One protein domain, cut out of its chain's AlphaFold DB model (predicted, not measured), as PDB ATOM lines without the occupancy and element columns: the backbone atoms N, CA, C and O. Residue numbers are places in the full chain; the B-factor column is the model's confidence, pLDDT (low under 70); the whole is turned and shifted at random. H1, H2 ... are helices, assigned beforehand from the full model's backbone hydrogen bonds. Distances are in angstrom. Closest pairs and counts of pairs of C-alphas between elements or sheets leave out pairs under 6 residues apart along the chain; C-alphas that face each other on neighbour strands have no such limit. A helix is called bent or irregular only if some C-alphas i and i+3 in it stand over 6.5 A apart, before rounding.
ATOM      1  N   ALA A   2     221.272 235.709 155.913       73.31
ATOM      2  CA  ALA A   2     222.320 234.924 155.241       73.31
ATOM      3  C   ALA A   2     221.941 233.439 155.071       73.31
ATOM      4  O   ALA A   2     222.105 232.889 153.990       73.31
ATOM      5  N   VAL A   3     221.330 232.829 156.098       81.31
ATOM      6  CA  VAL A   3     220.815 231.447 156.038       81.31
ATOM      7  C   VAL A   3     219.739 231.282 154.961       81.31
ATOM      8  O   VAL A   3     219.813 230.347 154.177       81.31
ATOM      9  N   CYS A   4     218.770 232.199 154.868       81.50
ATOM     10  CA  CYS A   4     217.719 232.144 153.846       81.50
ATOM     11  C   CYS A   4     218.298 232.305 152.435       81.50
ATOM     12  O   CYS A   4     217.906 231.577 151.533       81.50
ATOM     13  N   GLY A   5     219.260 233.217 152.258       80.75
ATOM     14  CA  GLY A   5     219.964 233.379 150.987       80.75
ATOM     15  C   GLY A   5     220.742 232.123 150.599       80.75
ATOM     16  O   GLY A   5     220.614 231.657 149.471       80.75
ATOM     17  N   ALA A   6     221.471 231.520 151.541       82.31
ATOM     18  CA  ALA A   6     222.161 230.250 151.328       82.31
ATOM     19  C   ALA A   6     221.185 229.118 150.969       82.31
ATOM     20  O   ALA A   6     221.455 228.355 150.046       82.31
ATOM     21  N   LEU A   7     220.032 229.050 151.643       85.31
ATOM     22  CA  LEU A   7     218.985 228.067 151.365       85.31
ATOM     23  C   LEU A   7     218.430 228.225 149.945       85.31
ATOM     24  O   LEU A   7     218.256 227.235 149.243       85.31
ATOM     25  N   ILE A   8     218.199 229.464 149.501       84.56
ATOM     26  CA  ILE A   8     217.744 229.764 148.140       84.56
ATOM     27  C   ILE A   8     218.783 229.305 147.110       84.56
ATOM     28  O   ILE A   8     218.426 228.603 146.166       84.56
ATOM     29  N   TYR A   9     220.061 229.652 147.302       82.69
ATOM     30  CA  TYR A   9     221.133 229.189 146.416       82.69
ATOM     31  C   TYR A   9     221.180 227.661 146.362       82.69
ATOM     32  O   TYR A   9     221.162 227.092 145.272       82.69
ATOM     33  N   LEU A  10     221.169 227.000 147.522       85.88
ATOM     34  CA  LEU A  10     221.178 225.542 147.622       85.88
ATOM     35  C   LEU A  10     219.989 224.930 146.881       85.88
ATOM     36  O   LEU A  10     220.176 223.991 146.121       85.88
ATOM     37  N   SER A  11     218.794 225.497 147.039       86.75
ATOM     38  CA  SER A  11     217.574 225.032 146.371       86.75
ATOM     39  C   SER A  11     217.692 225.101 144.850       86.75
ATOM     40  O   SER A  11     217.378 224.135 144.163       86.75
ATOM     41  N   VAL A  12     218.195 226.221 144.319       83.50
ATOM     42  CA  VAL A  12     218.412 226.395 142.877       83.50
ATOM     43  C   VAL A  12     219.406 225.355 142.361       83.50
ATOM     44  O   VAL A  12     219.091 224.634 141.417       83.50
ATOM     45  N   PHE A  13     220.570 225.217 143.005       81.44
ATOM     46  CA  PHE A  13     221.564 224.215 142.608       81.44
ATOM     47  C   PHE A  13     221.031 222.786 142.714       81.44
ATOM     48  O   PHE A  13     221.268 221.991 141.812       81.44
ATOM     49  N   LEU A  14     220.273 222.472 143.766       86.88
ATOM     50  CA  LEU A  14     219.701 221.147 143.976       86.88
ATOM     51  C   LEU A  14     218.698 220.784 142.876       86.88
ATOM     52  O   LEU A  14     218.764 219.672 142.364       86.88
ATOM     53  N   ILE A  15     217.827 221.715 142.464       85.06
ATOM     54  CA  ILE A  15     216.915 221.514 141.322       85.06
ATOM     55  C   ILE A  15     217.721 221.193 140.067       85.06
ATOM     56  O   ILE A  15     217.431 220.227 139.373       85.06
ATOM     57  N   LEU A  16     218.754 221.979 139.785       79.75
ATOM     58  CA  LEU A  16     219.556 221.829 138.573       79.75
ATOM     59  C   LEU A  16     220.328 220.510 138.547       79.75
ATOM     60  O   LEU A  16     220.361 219.843 137.518       79.75
ATOM     61  N   THR A  17     220.911 220.112 139.678       79.94
ATOM     62  CA  THR A  17     221.548 218.800 139.822       79.94
ATOM     63  C   THR A  17     220.526 217.676 139.695       79.94
ATOM     64  O   THR A  17     220.822 216.678 139.046       79.94
ATOM     65  N   ALA A  18     219.326 217.837 140.255       83.44
ATOM     66  CA  ALA A  18     218.270 216.840 140.148       83.44
ATOM     67  C   ALA A  18     217.795 216.646 138.700       83.44
ATOM     68  O   ALA A  18     217.521 215.519 138.309       83.44
ATOM     69  N   VAL A  19     217.752 217.700 137.874       80.94
ATOM     70  CA  VAL A  19     217.382 217.581 136.447       80.94
ATOM     71  C   VAL A  19     218.323 216.629 135.689       80.94
ATOM     72  O   VAL A  19     217.878 215.931 134.777       80.94
ATOM     73  N   SER A  20     219.585 216.507 136.111       78.25
ATOM     74  CA  SER A  20     220.537 215.541 135.542       78.25
ATOM     75  C   SER A  20     220.110 214.074 135.703       78.25
ATOM     76  O   SER A  20     220.625 213.226 134.987       78.25
ATOM     77  N   PHE A  21     219.171 213.746 136.604       76.81
ATOM     78  CA  PHE A  21     218.624 212.385 136.715       76.81
ATOM     79  C   PHE A  21     217.732 211.980 135.531       76.81
ATOM     80  O   PHE A  21     217.500 210.790 135.329       76.81
ATOM     81  N   TRP A  22     217.208 212.944 134.769       76.50
ATOM     82  CA  TRP A  22     216.373 212.684 133.587       76.50
ATOM     83  C   TRP A  22     217.100 212.947 132.274       76.50
ATOM     84  O   TRP A  22     216.785 212.320 131.266       76.50
ATOM     85  N   PRO A  31     227.095 224.646 133.080       67.88
ATOM     86  CA  PRO A  31     227.696 225.900 132.605       67.88
ATOM     87  C   PRO A  31     226.734 227.107 132.511       67.88
ATOM     88  O   PRO A  31     227.129 228.203 132.924       67.88
ATOM     89  N   PRO A  32     225.476 226.978 132.039       65.31
ATOM     90  CA  PRO A  32     224.514 228.089 132.041       65.31
ATOM     91  C   PRO A  32     224.203 228.621 133.447       65.31
ATOM     92  O   PRO A  32     224.034 229.822 133.646       65.31
ATOM     93  N   VAL A  33     224.192 227.737 134.443       65.69
ATOM     94  CA  VAL A  33     223.866 228.057 135.840       65.69
ATOM     95  C   VAL A  33     224.940 228.926 136.471       65.69
ATOM     96  O   VAL A  33     224.640 229.930 137.118       65.69
ATOM     97  N   PHE A  34     226.207 228.566 136.264       67.94
ATOM     98  CA  PHE A  34     227.324 229.353 136.774       67.94
ATOM     99  C   PHE A  34     227.389 230.738 136.128       67.94
ATOM    100  O   PHE A  34     227.696 231.714 136.810       67.94
ATOM    101  N   ASN A  35     227.010 230.858 134.851       71.50
ATOM    102  CA  ASN A  35     226.831 232.166 134.219       71.50
ATOM    103  C   ASN A  35     225.717 232.979 134.895       71.50
ATOM    104  O   ASN A  35     225.842 234.194 135.040       71.50
ATOM    105  N   MET A  36     224.670 232.312 135.383       65.44
ATOM    106  CA  MET A  36     223.548 232.945 136.073       65.44
ATOM    107  C   MET A  36     223.928 233.577 137.422       65.44
ATOM    108  O   MET A  36     223.403 234.633 137.772       65.44
ATOM    109  N   LEU A  37     224.918 233.019 138.130       70.06
ATOM    110  CA  LEU A  37     225.479 233.626 139.348       70.06
ATOM    111  C   LEU A  37     226.114 234.996 139.090       70.06
ATOM    112  O   LEU A  37     226.128 235.849 139.976       70.06
ATOM    113  N   THR A  38     226.618 235.239 137.879       71.19
ATOM    114  CA  THR A  38     227.194 236.538 137.511       71.19
ATOM    115  C   THR A  38     226.138 237.642 137.537       71.19
ATOM    116  O   THR A  38     226.441 238.758 137.948       71.19
ATOM    117  N   PHE A  39     224.882 237.331 137.200       66.94
ATOM    118  CA  PHE A  39     223.771 238.288 137.279       66.94
ATOM    119  C   PHE A  39     223.398 238.626 138.725       66.94
ATOM    120  O   PHE A  39     222.989 239.750 139.000       66.94
ATOM    121  N   ALA A  40     223.611 237.702 139.668       66.44
ATOM    122  CA  ALA A  40     223.383 237.954 141.091       66.44
ATOM    123  C   ALA A  40     224.390 238.951 141.701       66.44
ATOM    124  O   ALA A  40     224.138 239.498 142.774       66.44
ATOM    125  N   ARG A  41     225.525 239.208 141.032       70.69
ATOM    126  CA  ARG A  41     226.533 240.186 141.480       70.69
ATOM    127  C   ARG A  41     226.105 241.631 141.252       70.69
ATOM    128  O   ARG A  41     226.653 242.528 141.889       70.69
ATOM    129  N   TYR A  42     225.166 241.861 140.338       69.81
ATOM    130  CA  TYR A  42     224.740 243.199 139.963       69.81
ATOM    131  C   TYR A  42     223.394 243.563 140.602       69.81
ATOM    132  O   TYR A  42     222.500 242.723 140.708       69.81
ATOM    133  N   PRO A  43     223.220 244.824 141.035       67.94
ATOM    134  CA  PRO A  43     221.980 245.256 141.662       67.94
ATOM    135  C   PRO A  43     220.813 245.211 140.670       67.94
ATOM    136  O   PRO A  43     220.929 245.726 139.563       67.94
ATOM    137  N   LEU A  44     219.659 244.675 141.090       73.06
ATOM    138  CA  LEU A  44     218.471 244.502 140.235       73.06
ATOM    139  C   LEU A  44     218.036 245.788 139.513       73.06
ATOM    140  O   LEU A  44     217.512 245.735 138.406       73.06
ATOM    141  N   THR A  45     218.304 246.948 140.115       73.69
ATOM    142  CA  THR A  45     217.940 248.273 139.600       73.69
ATOM    143  C   THR A  45     218.596 248.649 138.271       73.69
ATOM    144  O   THR A  45     218.117 249.583 137.640       73.69
ATOM    145  N   ILE A  46     219.677 247.978 137.845       80.50
ATOM    146  CA  ILE A  46     220.285 248.235 136.523       80.50
ATOM    147  C   ILE A  46     219.547 247.521 135.390       80.50
ATOM    148  O   ILE A  46     219.717 247.864 134.223       80.50
ATOM    149  N   TYR A  47     218.764 246.498 135.729       78.00
ATOM    150  CA  TYR A  47     218.034 245.693 134.766       78.00
ATOM    151  C   TYR A  47     216.647 246.282 134.509       78.00
ATOM    152  O   TYR A  47     216.086 246.980 135.356       78.00
ATOM    153  N   ASN A  48     216.062 245.978 133.349       84.56
ATOM    154  CA  ASN A  48     214.683 246.369 133.066       84.56
ATOM    155  C   ASN A  48     213.689 245.592 133.953       84.56
ATOM    156  O   ASN A  48     214.017 244.555 134.532       84.56
ATOM    157  N   VAL A  49     212.443 246.068 134.020       81.69
ATOM    158  CA  VAL A  49     211.379 245.467 134.850       81.69
ATOM    159  C   VAL A  49     211.167 243.978 134.535       81.69
ATOM    160  O   VAL A  49     210.941 243.182 135.442       81.69
ATOM    161  N   PHE A  50     211.302 243.579 133.266       82.00
ATOM    162  CA  PHE A  50     211.171 242.183 132.848       82.00
ATOM    163  C   PHE A  50     212.264 241.283 133.448       82.00
ATOM    164  O   PHE A  50     211.962 240.260 134.060       82.00
ATOM    165  N   ILE A  51     213.534 241.678 133.340       79.62
ATOM    166  CA  ILE A  51     214.663 240.924 133.902       79.62
ATOM    167  C   ILE A  51     214.606 240.937 135.434       79.62
ATOM    168  O   ILE A  51     214.870 239.911 136.057       79.62
ATOM    169  N   GLN A  52     214.198 242.053 136.049       79.38
ATOM    170  CA  GLN A  52     213.961 242.114 137.495       79.38
ATOM    171  C   GLN A  52     212.912 241.092 137.943       79.38
ATOM    172  O   GLN A  52     213.108 240.422 138.959       79.38
ATOM    173  N   PHE A  53     211.824 240.936 137.179       81.06
ATOM    174  CA  PHE A  53     210.801 239.932 137.450       81.06
ATOM    175  C   PHE A  53     211.370 238.510 137.333       81.06
ATOM    176  O   PHE A  53     211.210 237.714 138.257       81.06
ATOM    177  N   MET A  54     212.113 238.200 136.265       80.38
ATOM    178  CA  MET A  54     212.724 236.872 136.105       80.38
ATOM    179  C   MET A  54     213.722 236.538 137.229       80.38
ATOM    180  O   MET A  54     213.650 235.455 137.806       80.38
ATOM    181  N   LEU A  55     214.599 237.478 137.600       75.62
ATOM    182  CA  LEU A  55     215.601 237.320 138.671       75.62
ATOM    183  C   LEU A  55     215.024 237.362 140.097       75.62
ATOM    184  O   LEU A  55     215.754 237.182 141.077       75.62
ATOM    185  N   SER A  56     213.732 237.646 140.238       78.06
ATOM    186  CA  SER A  56     213.054 237.640 141.536       78.06
ATOM    187  C   SER A  56     212.137 236.429 141.680       78.06
ATOM    188  O   SER A  56     212.104 235.827 142.749       78.06
ATOM    189  N   TRP A  57     211.431 236.045 140.616       75.56
ATOM    190  CA  TRP A  57     210.362 235.045 140.684       75.56
ATOM    191  C   TRP A  57     210.704 233.708 140.036       75.56
ATOM    192  O   TRP A  57     210.208 232.681 140.487       75.56
ATOM    193  N   ILE A  58     211.542 233.704 138.998       76.44
ATOM    194  CA  ILE A  58     211.916 232.472 138.286       76.44
ATOM    195  C   ILE A  58     213.214 231.931 138.865       76.44
ATOM    196  O   ILE A  58     213.309 230.749 139.181       76.44
ATOM    197  N   ILE A  59     214.194 232.810 139.070       74.62
ATOM    198  CA  ILE A  59     215.449 232.459 139.725       74.62
ATOM    199  C   ILE A  59     215.672 233.468 140.835       74.62
ATOM    200  O   ILE A  59     216.139 234.561 140.537       74.62
ATOM    201  N   PRO A  60     215.315 233.148 142.087       76.44
ATOM    202  CA  PRO A  60     215.145 234.098 143.192       76.44
ATOM    203  C   PRO A  60     216.473 234.654 143.749       76.44
ATOM    204  O   PRO A  60     216.632 234.854 144.955       76.44
ATOM    205  N   PHE A  61     217.446 234.950 142.882       75.00
ATOM    206  CA  PHE A  61     218.722 235.572 143.229       75.00
ATOM    207  C   PHE A  61     218.539 236.959 143.852       75.00
ATOM    208  O   PHE A  61     219.285 237.331 144.762       75.00
ATOM    209  N   GLY A  62     217.498 237.691 143.441       73.06
ATOM    210  CA  GLY A  62     217.096 238.945 144.075       73.06
ATOM    211  C   GLY A  62     216.840 238.800 145.577       73.06
ATOM    212  O   GLY A  62     217.363 239.573 146.383       73.06
ATOM    213  N   PHE A  63     216.087 237.770 145.971       73.62
ATOM    214  CA  PHE A  63     215.768 237.457 147.373       73.62
ATOM    215  C   PHE A  63     216.961 236.925 148.158       73.62
ATOM    216  O   PHE A  63     217.057 237.185 149.357       73.62
ATOM    217  N   ALA A  64     217.906 236.266 147.490       71.38
ATOM    218  CA  ALA A  64     219.093 235.735 148.144       71.38
ATOM    219  C   ALA A  64     220.117 236.814 148.545       71.38
ATOM    220  O   ALA A  64     220.753 236.683 149.591       71.38
ATOM    221  N   SER A  65     220.288 237.871 147.739       68.81
ATOM    222  CA  SER A  65     221.373 238.855 147.924       68.81
ATOM    223  C   SER A  65     220.916 240.320 147.922       68.81
ATOM    224  O   SER A  65     221.349 241.106 148.768       68.81
ATOM    225  N   PHE A  66     220.014 240.708 147.019       70.62
ATOM    226  CA  PHE A  66     219.690 242.116 146.780       70.62
ATOM    227  C   PHE A  66     218.770 242.719 147.856       70.62
ATOM    228  O   PHE A  66     219.067 243.775 148.421       70.62
ATOM    229  N   TYR A  67     217.670 242.043 148.192       69.88
ATOM    230  CA  TYR A  67     216.720 242.520 149.206       69.88
ATOM    231  C   TYR A  67     217.297 242.622 150.635       69.88
ATOM    232  O   TYR A  67     217.070 243.649 151.278       69.88
ATOM    233  N   PRO A  68     218.095 241.664 151.154       65.38
ATOM    234  CA  PRO A  68     218.738 241.858 152.454       65.38
ATOM    235  C   PRO A  68     219.737 243.029 152.438       65.38
ATOM    236  O   PRO A  68     219.766 243.812 153.383       65.38
ATOM    237  N   THR A  69     220.495 243.209 151.352       66.31
ATOM    238  CA  THR A  69     221.483 244.296 151.229       66.31
ATOM    239  C   THR A  69     220.823 245.676 151.164       66.31
ATOM    240  O   THR A  69     221.286 246.615 151.805       66.31
ATOM    241  N   THR A  70     219.705 245.817 150.447       67.38
ATOM    242  CA  THR A  70     218.960 247.090 150.372       67.38
ATOM    243  C   THR A  70     218.331 247.495 151.704       67.38
ATOM    244  O   THR A  70     218.282 248.691 152.000       67.38
ATOM    245  N   HIS A  71     217.927 246.524 152.529       65.38
ATOM    246  CA  HIS A  71     217.464 246.788 153.889       65.38
ATOM    247  C   HIS A  71     218.600 247.308 154.785       65.38
ATOM    248  O   HIS A  71     218.425 248.318 155.463       65.38
ATOM    249  N   PHE A  72     219.792 246.702 154.708       66.69
ATOM    250  CA  PHE A  72     220.986 247.194 155.413       66.69
ATOM    251  C   PHE A  72     221.453 248.574 154.928       66.69
ATOM    252  O   PHE A  72     221.962 249.359 155.721       66.69
ATOM    253  N   LEU A  73     221.248 248.901 153.648       68.81
ATOM    254  CA  LEU A  73     221.555 250.220 153.080       68.81
ATOM    255  C   LEU A  73     220.508 251.305 153.414       68.81
ATOM    256  O   LEU A  73     220.630 252.428 152.929       68.81
ATOM    257  N   GLY A  74     219.468 251.000 154.200       63.56
ATOM    258  CA  GLY A  74     218.459 251.982 154.620       63.56
ATOM    259  C   GLY A  74     217.507 252.441 153.509       63.56
ATOM    260  O   GLY A  74     216.790 253.429 153.671       63.56
ATOM    261  N   ARG A  75     217.458 251.735 152.369       65.56
ATOM    262  CA  ARG A  75     216.518 252.042 151.281       65.56
ATOM    263  C   ARG A  75     215.136 251.479 151.611       65.56
ATOM    264  O   ARG A  75     214.833 250.323 151.331       65.56
ATOM    265  N   GLN A  76     214.286 252.326 152.191       62.69
ATOM    266  CA  GLN A  76     212.943 251.956 152.666       62.69
ATOM    267  C   GLN A  76     211.975 251.485 151.569       62.69
ATOM    268  O   GLN A  76     211.001 250.798 151.867       62.69
ATOM    269  N   SER A  77     212.259 251.773 150.296       63.84
ATOM    270  CA  SER A  77     211.419 251.385 149.156       63.84
ATOM    271  C   SER A  77     211.214 249.869 149.006       63.84
ATOM    272  O   SER A  77     210.273 249.453 148.338       63.84
ATOM    273  N   PHE A  78     212.065 249.036 149.621       65.81
ATOM    274  CA  PHE A  78     212.001 247.573 149.507       65.81
ATOM    275  C   PHE A  78     211.741 246.841 150.831       65.81
ATOM    276  O   PHE A  78     211.832 245.614 150.876       65.81
ATOM    277  N   ALA A  79     211.384 247.558 151.902       67.31
ATOM    278  CA  ALA A  79     211.198 246.966 153.230       67.31
ATOM    279  C   ALA A  79     210.129 245.853 153.259       67.31
ATOM    280  O   ALA A  79     210.303 244.853 153.948       67.31
ATOM    281  N   ALA A  80     209.070 245.955 152.448       70.88
ATOM    282  CA  ALA A  80     208.045 244.910 152.347       70.88
ATOM    283  C   ALA A  80     208.592 243.578 151.788       70.88
ATOM    284  O   ALA A  80     208.210 242.504 152.250       70.88
ATOM    285  N   TYR A  81     209.533 243.630 150.838       70.44
ATOM    286  CA  TYR A  81     210.128 242.437 150.224       70.44
ATOM    287  C   TYR A  81     211.076 241.693 151.170       70.44
ATOM    288  O   TYR A  81     211.313 240.500 150.988       70.44
ATOM    289  N   PHE A  82     211.580 242.363 152.210       72.56
ATOM    290  CA  PHE A  82     212.421 241.742 153.234       72.56
ATOM    291  C   PHE A  82     211.692 240.609 153.969       72.56
ATOM    292  O   PHE A  82     212.258 239.533 154.163       72.56
ATOM    293  N   HIS A  83     210.417 240.811 154.316       77.50
ATOM    294  CA  HIS A  83     209.608 239.804 155.009       77.50
ATOM    295  C   HIS A  83     209.243 238.606 154.121       77.50
ATOM    296  O   HIS A  83     208.959 237.527 154.638       77.50
ATOM    297  N   LEU A  84     209.300 238.764 152.795       80.12
ATOM    298  CA  LEU A  84     209.039 237.686 151.837       80.12
ATOM    299  C   LEU A  84     210.241 236.752 151.645       80.12
ATOM    300  O   LEU A  84     210.050 235.612 151.233       80.12
ATOM    301  N   VAL A  85     211.462 237.179 151.987       82.06
ATOM    302  CA  VAL A  85     212.682 236.360 151.844       82.06
ATOM    303  C   VAL A  85     212.566 234.966 152.492       82.06
ATOM    304  O   VAL A  85     212.871 233.988 151.807       82.06
ATOM    305  N   PRO A  86     212.136 234.805 153.763       84.69
ATOM    306  CA  PRO A  86     211.982 233.475 154.357       84.69
ATOM    307  C   PRO A  86     210.900 232.633 153.671       84.69
ATOM    308  O   PRO A  86     211.087 231.429 153.520       84.69
ATOM    309  N   VAL A  87     209.808 233.247 153.205       87.25
ATOM    310  CA  VAL A  87     208.739 232.542 152.477       87.25
ATOM    311  C   VAL A  87     209.269 231.996 151.154       87.25
ATOM    312  O   VAL A  87     209.106 230.814 150.866       87.25
ATOM    313  N   VAL A  88     209.974 232.830 150.385       85.94
ATOM    314  CA  VAL A  88     210.603 232.427 149.119       85.94
ATOM    315  C   VAL A  88     211.625 231.314 149.354       85.94
ATOM    316  O   VAL A  88     211.643 230.341 148.606       85.94
ATOM    317  N   ALA A  89     212.429 231.406 150.419       86.25
ATOM    318  CA  ALA A  89     213.393 230.367 150.766       86.25
ATOM    319  C   ALA A  89     212.724 229.012 151.035       86.25
ATOM    320  O   ALA A  89     213.151 228.007 150.473       86.25
ATOM    321  N   VAL A  90     211.661 228.981 151.846       89.75
ATOM    322  CA  VAL A  90     210.925 227.743 152.144       89.75
ATOM    323  C   VAL A  90     210.287 227.169 150.880       89.75
ATOM    324  O   VAL A  90     210.459 225.986 150.609       89.75
ATOM    325  N   VAL A  91     209.616 227.998 150.075       90.00
ATOM    326  CA  VAL A  91     208.954 227.555 148.836       90.00
ATOM    327  C   VAL A  91     209.956 226.929 147.865       90.00
ATOM    328  O   VAL A  91     209.734 225.814 147.391       90.00
ATOM    329  N   PHE A  92     211.077 227.603 147.592       88.75
ATOM    330  CA  PHE A  92     212.089 227.076 146.675       88.75
ATOM    331  C   PHE A  92     212.770 225.822 147.214       88.75
ATOM    332  O   PHE A  92     213.028 224.902 146.442       88.75
ATOM    333  N   PHE A  93     213.010 225.747 148.522       89.88
ATOM    334  CA  PHE A  93     213.582 224.552 149.134       89.88
ATOM    335  C   PHE A  93     212.636 223.357 149.050       89.88
ATOM    336  O   PHE A  93     213.056 222.270 148.657       89.88
ATOM    337  N   SER A  94     211.347 223.554 149.330       91.81
ATOM    338  CA  SER A  94     210.335 222.511 149.152       91.81
ATOM    339  C   SER A  94     210.261 222.036 147.701       91.81
ATOM    340  O   SER A  94     210.261 220.832 147.460       91.81
ATOM    341  N   LEU A  95     210.266 222.956 146.729       90.25
ATOM    342  CA  LEU A  95     210.319 222.604 145.306       90.25
ATOM    343  C   LEU A  95     211.581 221.804 144.969       90.25
ATOM    344  O   LEU A  95     211.497 220.790 144.282       90.25
ATOM    345  N   ALA A  96     212.733 222.213 145.493       89.44
ATOM    346  CA  ALA A  96     213.994 221.531 145.254       89.44
ATOM    347  C   ALA A  96     214.006 220.098 145.784       89.44
ATOM    348  O   ALA A  96     214.429 219.188 145.075       89.44
ATOM    349  N   VAL A  97     213.479 219.881 146.989       90.88
ATOM    350  CA  VAL A  97     213.339 218.543 147.576       90.88
ATOM    351  C   VAL A  97     212.373 217.675 146.763       90.88
ATOM    352  O   VAL A  97     212.648 216.497 146.551       90.88
ATOM    353  N   LEU A  98     211.267 218.236 146.263       90.94
ATOM    354  CA  LEU A  98     210.318 217.495 145.424       90.94
ATOM    355  C   LEU A  98     210.947 217.055 144.100       90.94
ATOM    356  O   LEU A  98     210.813 215.892 143.719       90.94
ATOM    357  N   VAL A  99     211.654 217.962 143.417       88.75
ATOM    358  CA  VAL A  99     212.367 217.636 142.174       88.75
ATOM    359  C   VAL A  99     213.462 216.607 142.454       88.75
ATOM    360  O   VAL A  99     213.564 215.626 141.731       88.75
ATOM    361  N   TRP A 100     214.227 216.764 143.534       88.44
ATOM    362  CA  TRP A 100     215.240 215.788 143.933       88.44
ATOM    363  C   TRP A 100     214.654 214.388 144.134       88.44
ATOM    364  O   TRP A 100     215.106 213.438 143.500       88.44
ATOM    365  N   ASN A 101     213.614 214.261 144.962       88.94
ATOM    366  CA  ASN A 101     212.990 212.968 145.252       88.94
ATOM    367  C   ASN A 101     212.449 212.301 143.984       88.94
ATOM    368  O   ASN A 101     212.626 211.099 143.799       88.94
ATOM    369  N   LYS A 102     211.846 213.084 143.082       87.69
ATOM    370  CA  LYS A 102     211.338 212.563 141.811       87.69
ATOM    371  C   LYS A 102     212.462 212.140 140.860       87.69
ATOM    372  O   LYS A 102     212.280 211.207 140.084       87.69
ATOM    373  N   GLY A 103     213.615 212.803 140.926       85.25
ATOM    374  CA  GLY A 103     214.799 212.442 140.145       85.25
ATOM    375  C   GLY A 103     215.436 211.150 140.639       85.25
ATOM    376  O   GLY A 103     215.768 210.282 139.837       85.25
ATOM    377  N   VAL A 104     215.513 210.973 141.960       84.56
ATOM    378  CA  VAL A 104     216.002 209.733 142.583       84.56
ATOM    379  C   VAL A 104     215.120 208.534 142.217       84.56
ATOM    380  O   VAL A 104     215.652 207.470 141.915       84.56
ATOM    381  N   GLU A 105     213.795 208.704 142.183       83.50
ATOM    382  CA  GLU A 105     212.854 207.667 141.726       83.50
ATOM    383  C   GLU A 105     213.110 207.259 140.260       83.50
ATOM    384  O   GLU A 105     213.065 206.080 139.925       83.50
ATOM    385  N   ASN A 106     213.452 208.217 139.393       76.00
ATOM    386  CA  ASN A 106     213.788 207.949 137.991       76.00
ATOM    387  C   ASN A 106     215.141 207.228 137.816       76.00
ATOM    388  O   ASN A 106     215.346 206.534 136.824       76.00
TER     389      ASN A 106
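This is residues 2 to 22 and 31 to 106 of the 112 residues of an uncharacterized protein of Acidobacteria bacterium (UniProt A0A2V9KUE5). A long, kinked helix, H5, makes the longest axis; H1 runs along its later part and H4 folds back along its beginning, the starts of H1 and H4 overlapping. H2 and H3 are the outlying helices, each touching H4 alone. The printed part has 97 residues with five named helices, H1 to H5 in chain order, and no named strand: all helix. It is compact, with a radius of gyration of the C-alphas of 14.1 A, yet elongated, spanning 47 by 25 by 20 A.

H5, residues 76 to 106, has a kink of 39 degrees near residue 84. H1, residues 2 to 19, touches H5 the same way at 32 degrees, a tilt only just shallow; their closest C-alphas, Ser 11 and Phe 93, are 4.9 A apart. H4, residues 61 to 72, is the hub. H4 and H5 form a helical hairpin, opposite ways at a shallow tilt of 26 degrees, closest at C-alphas 63 and 85, 5.5 A. H1, H4 and H5 form an up and down bundle, each running against the one before. With residues 2 to 9 alone H1 touches H4, C-alphas 5 and 64 closest at 3.8 A. H2, residues 31 to 40, touches H4, C-alphas 40 and 61 closest at 5.7 A. H3, residues 49 to 58, touches H4 only at the corner, C-alphas 56 and 62 closest at 4.9 A. Every O i to N i+4 pair is within hydrogen-bond range in H1 and H3, against 3 of 6 in H2, 6 of 8 in H4 and 20 of 27 in H5.

H5 is 46.4 A long and H1 26.0 A. H1 begins at C-alpha 2 (222.320, 234.924, 155.241); H5 ends at C-alpha 106 (213.788, 207.949, 137.991). H4 and H5 are irregular: C-alphas 64 and 67 are 7.3 A apart, 77 and 80 8.0 A.

Residues 23 to 30 are not printed; C-alphas 22 and 31 are 17.4 A apart across the cut. No link printed whole is long. Low confidence, under 70, includes residues 67 to 79.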